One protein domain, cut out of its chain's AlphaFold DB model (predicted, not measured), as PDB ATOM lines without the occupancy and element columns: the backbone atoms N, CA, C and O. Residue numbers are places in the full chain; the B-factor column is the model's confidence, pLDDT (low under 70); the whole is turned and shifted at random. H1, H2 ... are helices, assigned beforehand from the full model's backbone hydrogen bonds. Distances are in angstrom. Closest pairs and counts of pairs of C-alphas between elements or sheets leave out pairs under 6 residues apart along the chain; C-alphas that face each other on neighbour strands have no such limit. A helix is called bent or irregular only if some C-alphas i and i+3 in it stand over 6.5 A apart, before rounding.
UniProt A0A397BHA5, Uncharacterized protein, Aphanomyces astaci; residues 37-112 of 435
ATOM      1  N   GLU A  37      41.286   8.382  89.509       78.50
ATOM      2  CA  GLU A  37      41.056   8.341  88.063       78.50
ATOM      3  C   GLU A  37      41.781   9.471  87.320       78.50
ATOM      4  O   GLU A  37      42.518   9.226  86.364       78.50
ATOM      5  N   GLN A  38      41.650  10.718  87.792       85.00
ATOM      6  CA  GLN A  38      42.328  11.854  87.158       85.00
ATOM      7  C   GLN A  38      43.846  11.722  87.235       85.00
ATOM      8  O   GLN A  38      44.538  12.035  86.269       85.00
ATOM      9  N   LEU A  39      44.371  11.265  88.373       87.94
ATOM     10  CA  LEU A  39      45.806  11.114  88.557       87.94
ATOM     11  C   LEU A  39      46.362   9.967  87.710       87.94
ATOM     12  O   LEU A  39      47.459  10.090  87.172       87.94
ATOM     13  N   ARG A  40      45.603   8.880  87.543       82.62
ATOM     14  CA  ARG A  40      45.963   7.773  86.657       82.62
ATOM     15  C   ARG A  40      46.025   8.214  85.200       82.62
ATOM     16  O   ARG A  40      47.036   7.961  84.549       82.62
ATOM     17  N   GLN A  41      44.981   8.883  84.706       83.44
ATOM     18  CA  GLN A  41      44.975   9.403  83.340       83.44
ATOM     19  C   GLN A  41      46.124  10.394  83.134       83.44
ATOM     20  O   GLN A  41      46.872  10.285  82.170       83.44
ATOM     21  N   TRP A  42      46.342  11.297  84.091       92.62
ATOM     22  CA  TRP A  42      47.436  12.258  84.016       92.62
ATOM     23  C   TRP A  42      48.827  11.598  84.027       92.62
ATOM     24  O   TRP A  42      49.723  12.077  83.338       92.62
ATOM     25  N   LEU A  43      49.034  10.498  84.765       88.06
ATOM     26  CA  LEU A  43      50.296   9.745  84.722       88.06
ATOM     27  C   LEU A  43      50.547   9.130  83.339       88.06
ATOM     28  O   LEU A  43      51.675   9.198  82.860       88.06
ATOM     29  N   LEU A  44      49.512   8.587  82.686       84.38
ATOM     30  CA  LEU A  44      49.613   8.085  81.308       84.38
ATOM     31  C   LEU A  44      49.950   9.216  80.326       84.38
ATOM     32  O   LEU A  44      50.852   9.080  79.495       84.38
ATOM     33  N   ASP A  45      49.264  10.354  80.457       87.56
ATOM     34  CA  ASP A  45      49.525  11.538  79.639       87.56
ATOM     35  C   ASP A  45      50.957  12.055  79.867       87.56
ATOM     36  O   ASP A  45      51.627  12.480  78.924       87.56
ATOM     37  N   ARG A  46      51.458  11.997  81.110       90.69
ATOM     38  CA  ARG A  46      52.827  12.391  81.462       90.69
ATOM     39  C   ARG A  46      53.865  11.440  80.875       90.69
ATOM     40  O   ARG A  46      54.855  11.936  80.348       90.69
ATOM     41  N   ASP A  47      53.653  10.127  80.933       87.25
ATOM     42  CA  ASP A  47      54.561   9.148  80.321       87.25
ATOM     43  C   ASP A  47      54.655   9.378  78.802       87.25
ATOM     44  O   ASP A  47      55.757   9.482  78.260       87.25
ATOM     45  N   THR A  48      53.508   9.596  78.146       87.38
ATOM     46  CA  THR A  48      53.423   9.954  76.717       87.38
ATOM     47  C   THR A  48      54.190  11.246  76.418       87.38
ATOM     48  O   THR A  48      55.032  11.288  75.521       87.38
ATOM     49  N   TYR A  49      53.970  12.294  77.217       91.75
ATOM     50  CA  TYR A  49      54.696  13.559  77.101       91.75
ATOM     51  C   TYR A  49      56.213  13.378  77.262       91.75
ATOM     52  O   TYR A  49      56.981  13.973  76.507       91.75
ATOM     53  N   GLU A  50      56.672  12.574  78.225       90.38
ATOM     54  CA  GLU A  50      58.103  12.352  78.439       90.38
ATOM     55  C   GLU A  50      58.745  11.556  77.295       90.38
ATOM     56  O   GLU A  50      59.898  11.819  76.939       90.38
ATOM     57  N   GLU A  51      58.031  10.598  76.703       90.31
ATOM     58  CA  GLU A  51      58.471   9.882  75.500       90.31
ATOM     59  C   GLU A  51      58.590  10.819  74.293       90.31
ATOM     60  O   GLU A  51      59.649  10.874  73.656       90.31
ATOM     61  N   ASP A  52      57.558  11.625  74.036       88.25
ATOM     62  CA  ASP A  52      57.558  12.613  72.958       88.25
ATOM     63  C   ASP A  52      58.655  13.663  73.154       88.25
ATOM     64  O   ASP A  52      59.381  14.002  72.212       88.25
ATOM     65  N   LEU A  53      58.846  14.135  74.391       91.00
ATOM     66  CA  LEU A  53      59.899  15.078  74.743       91.00
ATOM     67  C   LEU A  53      61.279  14.492  74.436       91.00
ATOM     68  O   LEU A  53      62.088  15.145  73.774       91.00
ATOM     69  N   ARG A  54      61.548  13.244  74.851       91.31
ATOM     70  CA  ARG A  54      62.807  12.549  74.531       91.31
ATOM     71  C   ARG A  54      63.005  12.435  73.019       91.31
ATOM     72  O   ARG A  54      64.104  12.703  72.534       91.31
ATOM     73  N   ALA A  55      61.958  12.093  72.268       89.25
ATOM     74  CA  ALA A  55      62.029  11.944  70.818       89.25
ATOM     75  C   ALA A  55      62.296  13.276  70.089       89.25
ATOM     76  O   ALA A  55      63.038  13.303  69.100       89.25
ATOM     77  N   VAL A  56      61.707  14.384  70.549       88.69
ATOM     78  CA  VAL A  56      61.958  15.731  70.005       88.69
ATOM     79  C   VAL A  56      63.357  16.215  70.381       88.69
ATOM     80  O   VAL A  56      64.087  16.696  69.511       88.69
ATOM     81  N   CYS A  57      63.769  16.041  71.639       88.25
ATOM     82  CA  CYS A  57      65.107  16.401  72.097       88.25
ATOM     83  C   CYS A  57      66.192  15.630  71.340       88.25
ATOM     84  O   CYS A  57      67.160  16.239  70.896       88.25
ATOM     85  N   MET A  58      66.000  14.330  71.093       89.69
ATOM     86  CA  MET A  58      66.920  13.522  70.286       89.69
ATOM     87  C   MET A  58      67.038  14.053  68.851       89.69
ATOM     88  O   MET A  58      68.145  14.216  68.345       89.69
ATOM     89  N   ARG A  59      65.912  14.384  68.202       88.38
ATOM     90  CA  ARG A  59      65.894  14.931  66.831       88.38
ATOM     91  C   ARG A  59      66.565  16.300  66.718       88.38
ATOM     92  O   ARG A  59      67.149  16.607  65.684       88.38
ATOM     93  N   ARG A  60      66.461  17.125  67.761       85.44
ATOM     94  CA  ARG A  60      66.995  18.496  67.797       85.44
ATOM     95  C   ARG A  60      68.356  18.604  68.497       85.44
ATOM     96  O   ARG A  60      68.871  19.712  68.604       85.44
ATOM     97  N   ASN A  61      68.925  17.487  68.957       86.88
ATOM     98  CA  ASN A  61      70.140  17.442  69.776       86.88
ATOM     99  C   ASN A  61      70.062  18.364  71.015       86.88
ATOM    100  O   ASN A  61      70.969  19.147  71.292       86.88
ATOM    101  N   LEU A  62      68.935  18.302  71.728       88.81
ATOM    102  CA  LEU A  62      68.656  19.074  72.941       88.81
ATOM    103  C   LEU A  62      68.802  18.204  74.191       88.81
ATOM    104  O   LEU A  62      68.540  17.001  74.173       88.81
ATOM    105  N   GLU A  63      69.144  18.831  75.312       87.75
ATOM    106  CA  GLU A  63      69.199  18.158  76.609       87.75
ATOM    107  C   GLU A  63      67.803  18.081  77.243       87.75
ATOM    108  O   GLU A  63      67.215  19.103  77.590       87.75
ATOM    109  N   VAL A  64      67.283  16.865  77.439       87.56
ATOM    110  CA  VAL A  64      65.906  16.610  77.919       87.56
ATOM    111  C   VAL A  64      65.587  17.332  79.230       87.56
ATOM    112  O   VAL A  64      64.506  17.895  79.386       87.56
ATOM    113  N   TRP A  65      66.531  17.352  80.173       85.69
ATOM    114  CA  TRP A  65      66.321  17.928  81.504       85.69
ATOM    115  C   TRP A  65      66.042  19.438  81.479       85.69
ATOM    116  O   TRP A  65      65.392  19.931  82.393       85.69
ATOM    117  N   LYS A  66      66.481  20.163  80.437       87.44
ATOM    118  CA  LYS A  66      66.214  21.606  80.285       87.44
ATOM    119  C   LYS A  66      64.760  21.914  79.938       87.44
ATOM    120  O   LYS A  66      64.287  23.005  80.229       87.44
ATOM    121  N   TYR A  67      64.080  20.965  79.301       86.38
ATOM    122  CA  TYR A  67      62.721  21.132  78.788       86.38
ATOM    123  C   TYR A  67      61.690  20.330  79.587       86.38
ATOM    124  O   TYR A  67      60.492  20.548  79.442       86.38
ATOM    125  N   ARG A  68      62.142  19.404  80.440       88.94
ATOM    126  CA  ARG A  68      61.265  18.608  81.292       88.94
ATOM    127  C   ARG A  68      60.732  19.452  82.447       88.94
ATOM    128  O   ARG A  68      61.476  19.801  83.357       88.94
ATOM    129  N   GLU A  69      59.425  19.689  82.464       90.56
ATOM    130  CA  GLU A  69      58.754  20.256  83.637       90.56
ATOM    131  C   GLU A  69      58.764  19.296  84.848       90.56
ATOM    132  O   GLU A  69      58.450  18.098  84.746       90.56
ATOM    133  N   GLY A  70      59.102  19.848  86.019       90.00
ATOM    134  CA  GLY A  70      59.019  19.163  87.312       90.00
ATOM    135  C   GLY A  70      57.575  18.841  87.707       90.00
ATOM    136  O   GLY A  70      56.628  19.467  87.228       90.00
ATOM    137  N   TRP A  71      57.383  17.874  88.604       91.19
ATOM    138  CA  TRP A  71      56.059  17.442  89.062       91.19
ATOM    139  C   TRP A  71      55.306  18.578  89.759       91.19
ATOM    140  O   TRP A  71      54.101  18.735  89.570       91.19
ATOM    141  N   LYS A  72      56.022  19.441  90.490       91.88
ATOM    142  CA  LYS A  72      55.460  20.649  91.121       91.88
ATOM    143  C   LYS A  72      54.854  21.635  90.117       91.88
ATOM    144  O   LYS A  72      53.858  22.301  90.416       91.88
ATOM    145  N   GLU A  73      55.443  21.741  88.928       90.88
ATOM    146  CA  GLU A  73      55.001  22.657  87.867       90.88
ATOM    147  C   GLU A  73      53.819  22.127  87.055       90.88
ATOM    148  O   GLU A  73      53.130  22.886  86.365       90.88
ATOM    149  N   CYS A  74      53.506  20.845  87.223       91.88
ATOM    150  CA  CYS A  74      52.367  20.221  86.573       91.88
ATOM    151  C   CYS A  74      51.037  20.573  87.238       91.88
ATOM    152  O   CYS A  74      50.012  20.517  86.571       91.88
ATOM    153  N   PHE A  75      51.019  20.942  88.523       92.50
ATOM    154  CA  PHE A  75      49.787  21.351  89.200       92.50
ATOM    155  C   PHE A  75      49.233  22.635  88.578       92.50
ATOM    156  O   PHE A  75      49.881  23.682  88.650       92.50
ATOM    157  N   GLU A  76      48.026  22.553  88.012       91.81
ATOM    158  CA  GLU A  76      47.326  23.718  87.458       91.81
ATOM    159  C   GLU A  76      46.992  24.720  88.572       91.81
ATOM    160  O   GLU A  76      47.273  25.911  88.454       91.81
ATOM    161  N   ASP A  77      46.486  24.217  89.704       91.44
ATOM    162  CA  ASP A  77      46.250  25.006  90.910       91.44
ATOM    163  C   ASP A  77      47.333  24.744  91.971       91.44
ATOM    164  O   ASP A  77      47.397  23.689  92.607       91.44
ATOM    165  N   LYS A  78      48.167  25.751  92.244       90.31
ATOM    166  CA  LYS A  78      49.197  25.679  93.296       90.31
ATOM    167  C   LYS A  78      48.600  25.564  94.708       90.31
ATOM    168  O   LYS A  78      49.302  25.141  95.629       90.31
ATOM    169  N   ARG A  79      47.325  25.917  94.916       91.06
ATOM    170  CA  ARG A  79      46.614  25.692  96.188       91.06
ATOM    171  C   ARG A  79      46.332  24.209  96.401       91.06
ATOM    172  O   ARG A  79      46.463  23.744  97.531       91.06
ATOM    173  N   LEU A  80      46.033  23.468  95.332       90.88
ATOM    174  CA  LEU A  80      45.846  22.017  95.381       90.88
ATOM    175  C   LEU A  80      47.127  21.312  95.840       90.88
ATOM    176  O   LEU A  80      47.063  20.482  96.744       90.88
ATOM    177  N   LEU A  81      48.294  21.705  95.309       91.75
ATOM    178  CA  LEU A  81      49.597  21.191  95.761       91.75
ATOM    179  C   LEU A  81      49.810  21.436  97.263       91.75
ATOM    180  O   LEU A  81      50.160  20.515  97.998       91.75
ATOM    181  N   LYS A  82      49.550  22.661  97.740       90.12
ATOM    182  CA  LYS A  82      49.684  22.998  99.168       90.12
ATOM    183  C   LYS A  82      48.768  22.147 100.048       90.12
ATOM    184  O   LYS A  82      49.224  21.623 101.062       90.12
ATOM    185  N   GLN A  83      47.502  21.982  99.666       90.38
ATOM    186  CA  GLN A  83      46.562  21.157 100.432       90.38
ATOM    187  C   GLN A  83      46.953  19.677 100.415       90.38
ATOM    188  O   GLN A  83      46.911  19.020 101.453       90.38
ATOM    189  N   PHE A  84      47.413  19.163  99.274       90.31
ATOM    190  CA  PHE A  84      47.922  17.799  99.168       90.31
ATOM    191  C   PHE A  84      49.111  17.551 100.109       90.31
ATOM    192  O   PHE A  84      49.115  16.566 100.850       90.31
ATOM    193  N   MET A  85      50.081  18.473 100.146       91.50
ATOM    194  CA  MET A  85      51.231  18.396 101.056       91.50
ATOM    195  C   MET A  85      50.806  18.362 102.530       91.50
ATOM    196  O   MET A  85      51.322  17.545 103.292       91.50
ATOM    197  N   ILE A  86      49.830  19.191 102.926       88.69
ATOM    198  CA  ILE A  86      49.269  19.194 104.288       88.69
ATOM    199  C   ILE A  86      48.636  17.833 104.611       88.69
ATOM    200  O   ILE A  86      48.949  17.240 105.645       88.69
ATOM    201  N   MET A  87      47.803  17.307 103.710       86.88
ATOM    202  CA  MET A  87      47.110  16.026 103.890       86.88
ATOM    203  C   MET A  87      48.080  14.843 104.009       86.88
ATOM    204  O   MET A  87      47.896  13.975 104.864       86.88
ATOM    205  N   ARG A  88      49.153  14.823 103.208       86.75
ATOM    206  CA  ARG A  88      50.217  13.804 103.270       86.75
ATOM    207  C   ARG A  88      51.283  14.089 104.340       86.75
ATOM    208  O   ARG A  88      52.241  13.332 104.459       86.75
ATOM    209  N   LYS A  89      51.104  15.130 105.166       87.50
ATOM    210  CA  LYS A  89      52.013  15.533 106.260       87.50
ATOM    211  C   LYS A  89      53.448  15.834 105.794       87.50
ATOM    212  O   LYS A  89      54.398  15.638 106.553       87.50
ATOM    213  N   LEU A  90      53.607  16.345 104.575       87.44
ATOM    214  CA  LEU A  90      54.888  16.788 104.025       87.44
ATOM    215  C   LEU A  90      55.232  18.167 104.611       87.44
ATOM    216  O   LEU A  90      54.668  19.184 104.214       87.44
ATOM    217  N   ARG A  91      56.115  18.197 105.617       76.62
ATOM    218  CA  ARG A  91      56.461  19.405 106.392       76.62
ATOM    219  C   ARG A  91      57.615  20.195 105.762       76.62
ATOM    220  O   ARG A  91      58.667  20.337 106.377       76.62
ATOM    221  N   CYS A  92      57.426  20.696 104.549       83.12
ATOM    222  CA  CYS A  92      58.378  21.588 103.881       83.12
ATOM    223  C   CYS A  92      57.652  22.631 103.024       83.12
ATOM    224  O   CYS A  92      56.452  22.502 102.758       83.12
ATOM    225  N   ASP A  93      58.364  23.678 102.602       83.62
ATOM    226  CA  ASP A  93      57.831  24.613 101.611       83.62
ATOM    227  C   ASP A  93      57.692  23.907 100.246       83.62
ATOM    228  O   ASP A  93      58.558  23.101  99.888       83.62
ATOM    229  N   PRO A  94      56.651  24.198  99.438       80.56
ATOM    230  CA  PRO A  94      56.512  23.619  98.102       80.56
ATOM    231  C   PRO A  94      57.758  23.781  97.223       80.56
ATOM    232  O   PRO A  94      58.044  22.908  96.411       80.56
ATOM    233  N   LYS A  95      58.531  24.862  97.376       82.81
ATOM    234  CA  LYS A  95      59.771  25.065  96.612       82.81
ATOM    235  C   LYS A  95      60.862  24.076  97.016       82.81
ATOM    236  O   LYS A  95      61.575  23.593  96.140       82.81
ATOM    237  N   GLU A  96      60.935  23.745  98.300       85.00
ATOM    238  CA  GLU A  96      61.926  22.845  98.904       85.00
ATOM    239  C   GLU A  96      61.526  21.366  98.818       85.00
ATOM    240  O   GLU A  96      62.340  20.488  99.097       85.00
ATOM    241  N   LEU A  97      60.283  21.070  98.423       87.75
ATOM    242  CA  LEU A  97      59.820  19.701  98.247       87.75
ATOM    243  C   LEU A  97      60.608  18.996  97.138       87.75
ATOM    244  O   LEU A  97      60.672  19.467  95.996       87.75
ATOM    245  N   ASP A  98      61.162  17.842  97.491       89.50
ATOM    246  CA  ASP A  98      61.837  16.938  96.572       89.50
ATOM    247  C   ASP A  98      60.840  16.345  95.556       89.50
ATOM    248  O   ASP A  98      59.770  15.843  95.915       89.50
ATOM    249  N   GLU A  99      61.191  16.424  94.271       90.19
ATOM    250  CA  GLU A  99      60.348  15.973  93.156       90.19
ATOM    251  C   GLU A  99      60.102  14.453  93.187       90.19
ATOM    252  O   GLU A  99      59.014  14.007  92.829       90.19
ATOM    253  N   ALA A 100      61.072  13.654  93.650       89.12
ATOM    254  CA  ALA A 100      60.936  12.202  93.761       89.12
ATOM    255  C   ALA A 100      60.042  11.804  94.944       89.12
ATOM    256  O   ALA A 100      59.281  10.834  94.854       89.12
ATOM    257  N   VAL A 101      60.077  12.569  96.041       90.56
ATOM    258  CA  VAL A 101      59.124  12.409  97.152       90.56
ATOM    259  C   VAL A 101      57.704  12.718  96.678       90.56
ATOM    260  O   VAL A 101      56.797  11.922  96.922       90.56
ATOM    261  N   LEU A 102      57.509  13.824  95.952       90.31
ATOM    262  CA  LEU A 102      56.203  14.191  95.398       90.31
ATOM    263  C   LEU A 102      55.679  13.136  94.412       90.31
ATOM    264  O   LEU A 102      54.526  12.721  94.522       90.31
ATOM    265  N   GLU A 103      56.525  12.667  93.492       90.69
ATOM    266  CA  GLU A 103      56.201  11.566  92.579       90.69
ATOM    267  C   GLU A 103      55.741  10.319  93.345       90.69
ATOM    268  O   GLU A 103      54.703   9.733  93.031       90.69
ATOM    269  N   THR A 104      56.490   9.929  94.378       88.62
ATOM    270  CA  THR A 104      56.185   8.743  95.183       88.62
ATOM    271  C   THR A 104      54.824   8.871  95.868       88.62
ATOM    272  O   THR A 104      54.028   7.934  95.828       88.62
ATOM    273  N   GLU A 105      54.522  10.022  96.469       88.88
ATOM    274  CA  GLU A 105      53.239  10.255  97.144       88.88
ATOM    275  C   GLU A 105      52.052  10.315  96.175       88.88
ATOM    276  O   GLU A 105      50.965   9.841  96.507       88.88
ATOM    277  N   LEU A 106      52.243  10.847  94.965       88.56
ATOM    278  CA  LEU A 106      51.209  10.822  93.929       88.56
ATOM    279  C   LEU A 106      50.948   9.392  93.446       88.56
ATOM    280  O   LEU A 106      49.800   8.953  93.392       88.56
ATOM    281  N   ARG A 107      52.001   8.612  93.189       85.94
ATOM    282  CA  ARG A 107      51.853   7.200  92.803       85.94
ATOM    283  C   ARG A 107      51.163   6.368  93.888       85.94
ATOM    284  O   ARG A 107      50.374   5.491  93.551       85.94
ATOM    285  N   LYS A 108      51.368   6.682  95.175       84.25
ATOM    286  CA  LYS A 108      50.643   6.026  96.279       84.25
ATOM    287  C   LYS A 108      49.128   6.193  96.183       84.25
ATOM    288  O   LYS A 108      48.431   5.233  96.465       84.25
ATOM    289  N   ILE A 109      48.611   7.346  95.750       82.75
ATOM    290  CA  ILE A 109      47.157   7.532  95.565       82.75
ATOM    291  C   ILE A 109      46.612   6.558  94.513       82.75
ATOM    292  O   ILE A 109      45.534   6.001  94.681       82.75
ATOM    293  N   VAL A 110      47.360   6.338  93.430       76.00
ATOM    294  CA  VAL A 110      46.962   5.394  92.376       76.00
ATOM    295  C   VAL A 110      47.094   3.943  92.841       76.00
ATOM    296  O   VAL A 110      46.340   3.087  92.404       76.00
ATOM    297  N   ASP A 111      48.022   3.653  93.752       70.94
ATOM    298  CA  ASP A 111      48.221   2.304  94.291       70.94
ATOM    299  C   ASP A 111      47.298   1.955  95.485       70.94
ATOM    300  O   ASP A 111      47.114   0.773  95.792       70.94
ATOM    301  N   GLU A 112      46.760   2.950  96.198       69.31
ATOM    302  CA  GLU A 112      45.873   2.800  97.362       69.31
ATOM    303  C   GLU A 112      44.410   2.614  96.915       69.31
ATOM    304  O   GLU A 112      43.953   3.294  96.007       69.31
TER     305      GLU A 112
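AT A GLANCE: This is residues 37 to 112 of the 435 residues of an uncharacterized protein of Aphanomyces astaci (UniProt A0A397BHA5). The long helix H1 and the shorter H5 make a V, meeting where H1 begins and H5 ends. The stretch with the two small helices H2 and H3 runs back from the far end of H1 to the beginning of H5, making the third side of a triangle, and H4 lies outside it, near H5. The printed part has 76 residues, with five named helices in the order H1, H2, H3, H4, H5 and no named strand; its class is all helix. It is only just loose, close to compact, with a radius of gyration of the C-alphas of 14.0 A, and elongated, with spans of 42 by 27 by 19 A.

IN THESE COORDINATES: Find C-alpha 37 at (41.056, 8.341, 88.063); from there H1, residues 37 to 60, runs 34.4 A to C-alpha 60 at (66.995, 18.496, 67.797). Next come two helices of four residues each, H2 at residues 64 to 67 and H3 at residues 71 to 74, 5.6 A and 5.2 A long. H4, residues 78 to 87, is 14.5 A long. H5, residues 99 to 111, covers 18.3 A and ends with C-alpha 111 at (48.221, 2.304, 94.291). No helix is bent.

HOW THE PARTS SIT: Start at H1, which touches H5 with residues 37 to 40 alone; look at the closest C-alphas, those of Arg 40 and Val 110, 6.3 A apart. H1 and H5 run opposite ways at a steep tilt of 44 degrees. Farther along, H1 touches H2 with residues 53 to 57 alone, the closest C-alphas being those of Cys 57 and Val 64 at 5.9 A. H3 is apart from H1 but touches residues 99 to 103 of H5; the closest C-alphas are those of Trp 71 and Glu 99, 6.1 A apart. H3 and H4 are close but not clearly touching, with the C-alphas of Lys 72 and Leu 81 closest at 7.5 A. H4 touches no helix, but H4 and H5 are near each other, with 6 pairs of C-alphas within 10 A. In the backbone, each O i to N i+4 pair of H1 and H4 is within hydrogen-bond range, as are 7 of 9 in H5; H2 and H3 are too short for such a pair, and each has its one O i to N i+3 pair within range.

THE WHOLE: The two C-alphas farthest apart are those of Arg 59 and Lys 89, 41.8 A, while the first and last printed C-alphas, of Glu 37 and Glu 112, are 11.8 A apart. The printed part has no cut. The links H1 to H2, H2 to H3 and H3 to H4 are tight, with 3 residues each; the link H4 to H5, with 11 residues, is long. In the B-factor column you will find a mean pLDDT of 87.5 over the printed part of this model; residue 112 is under 70.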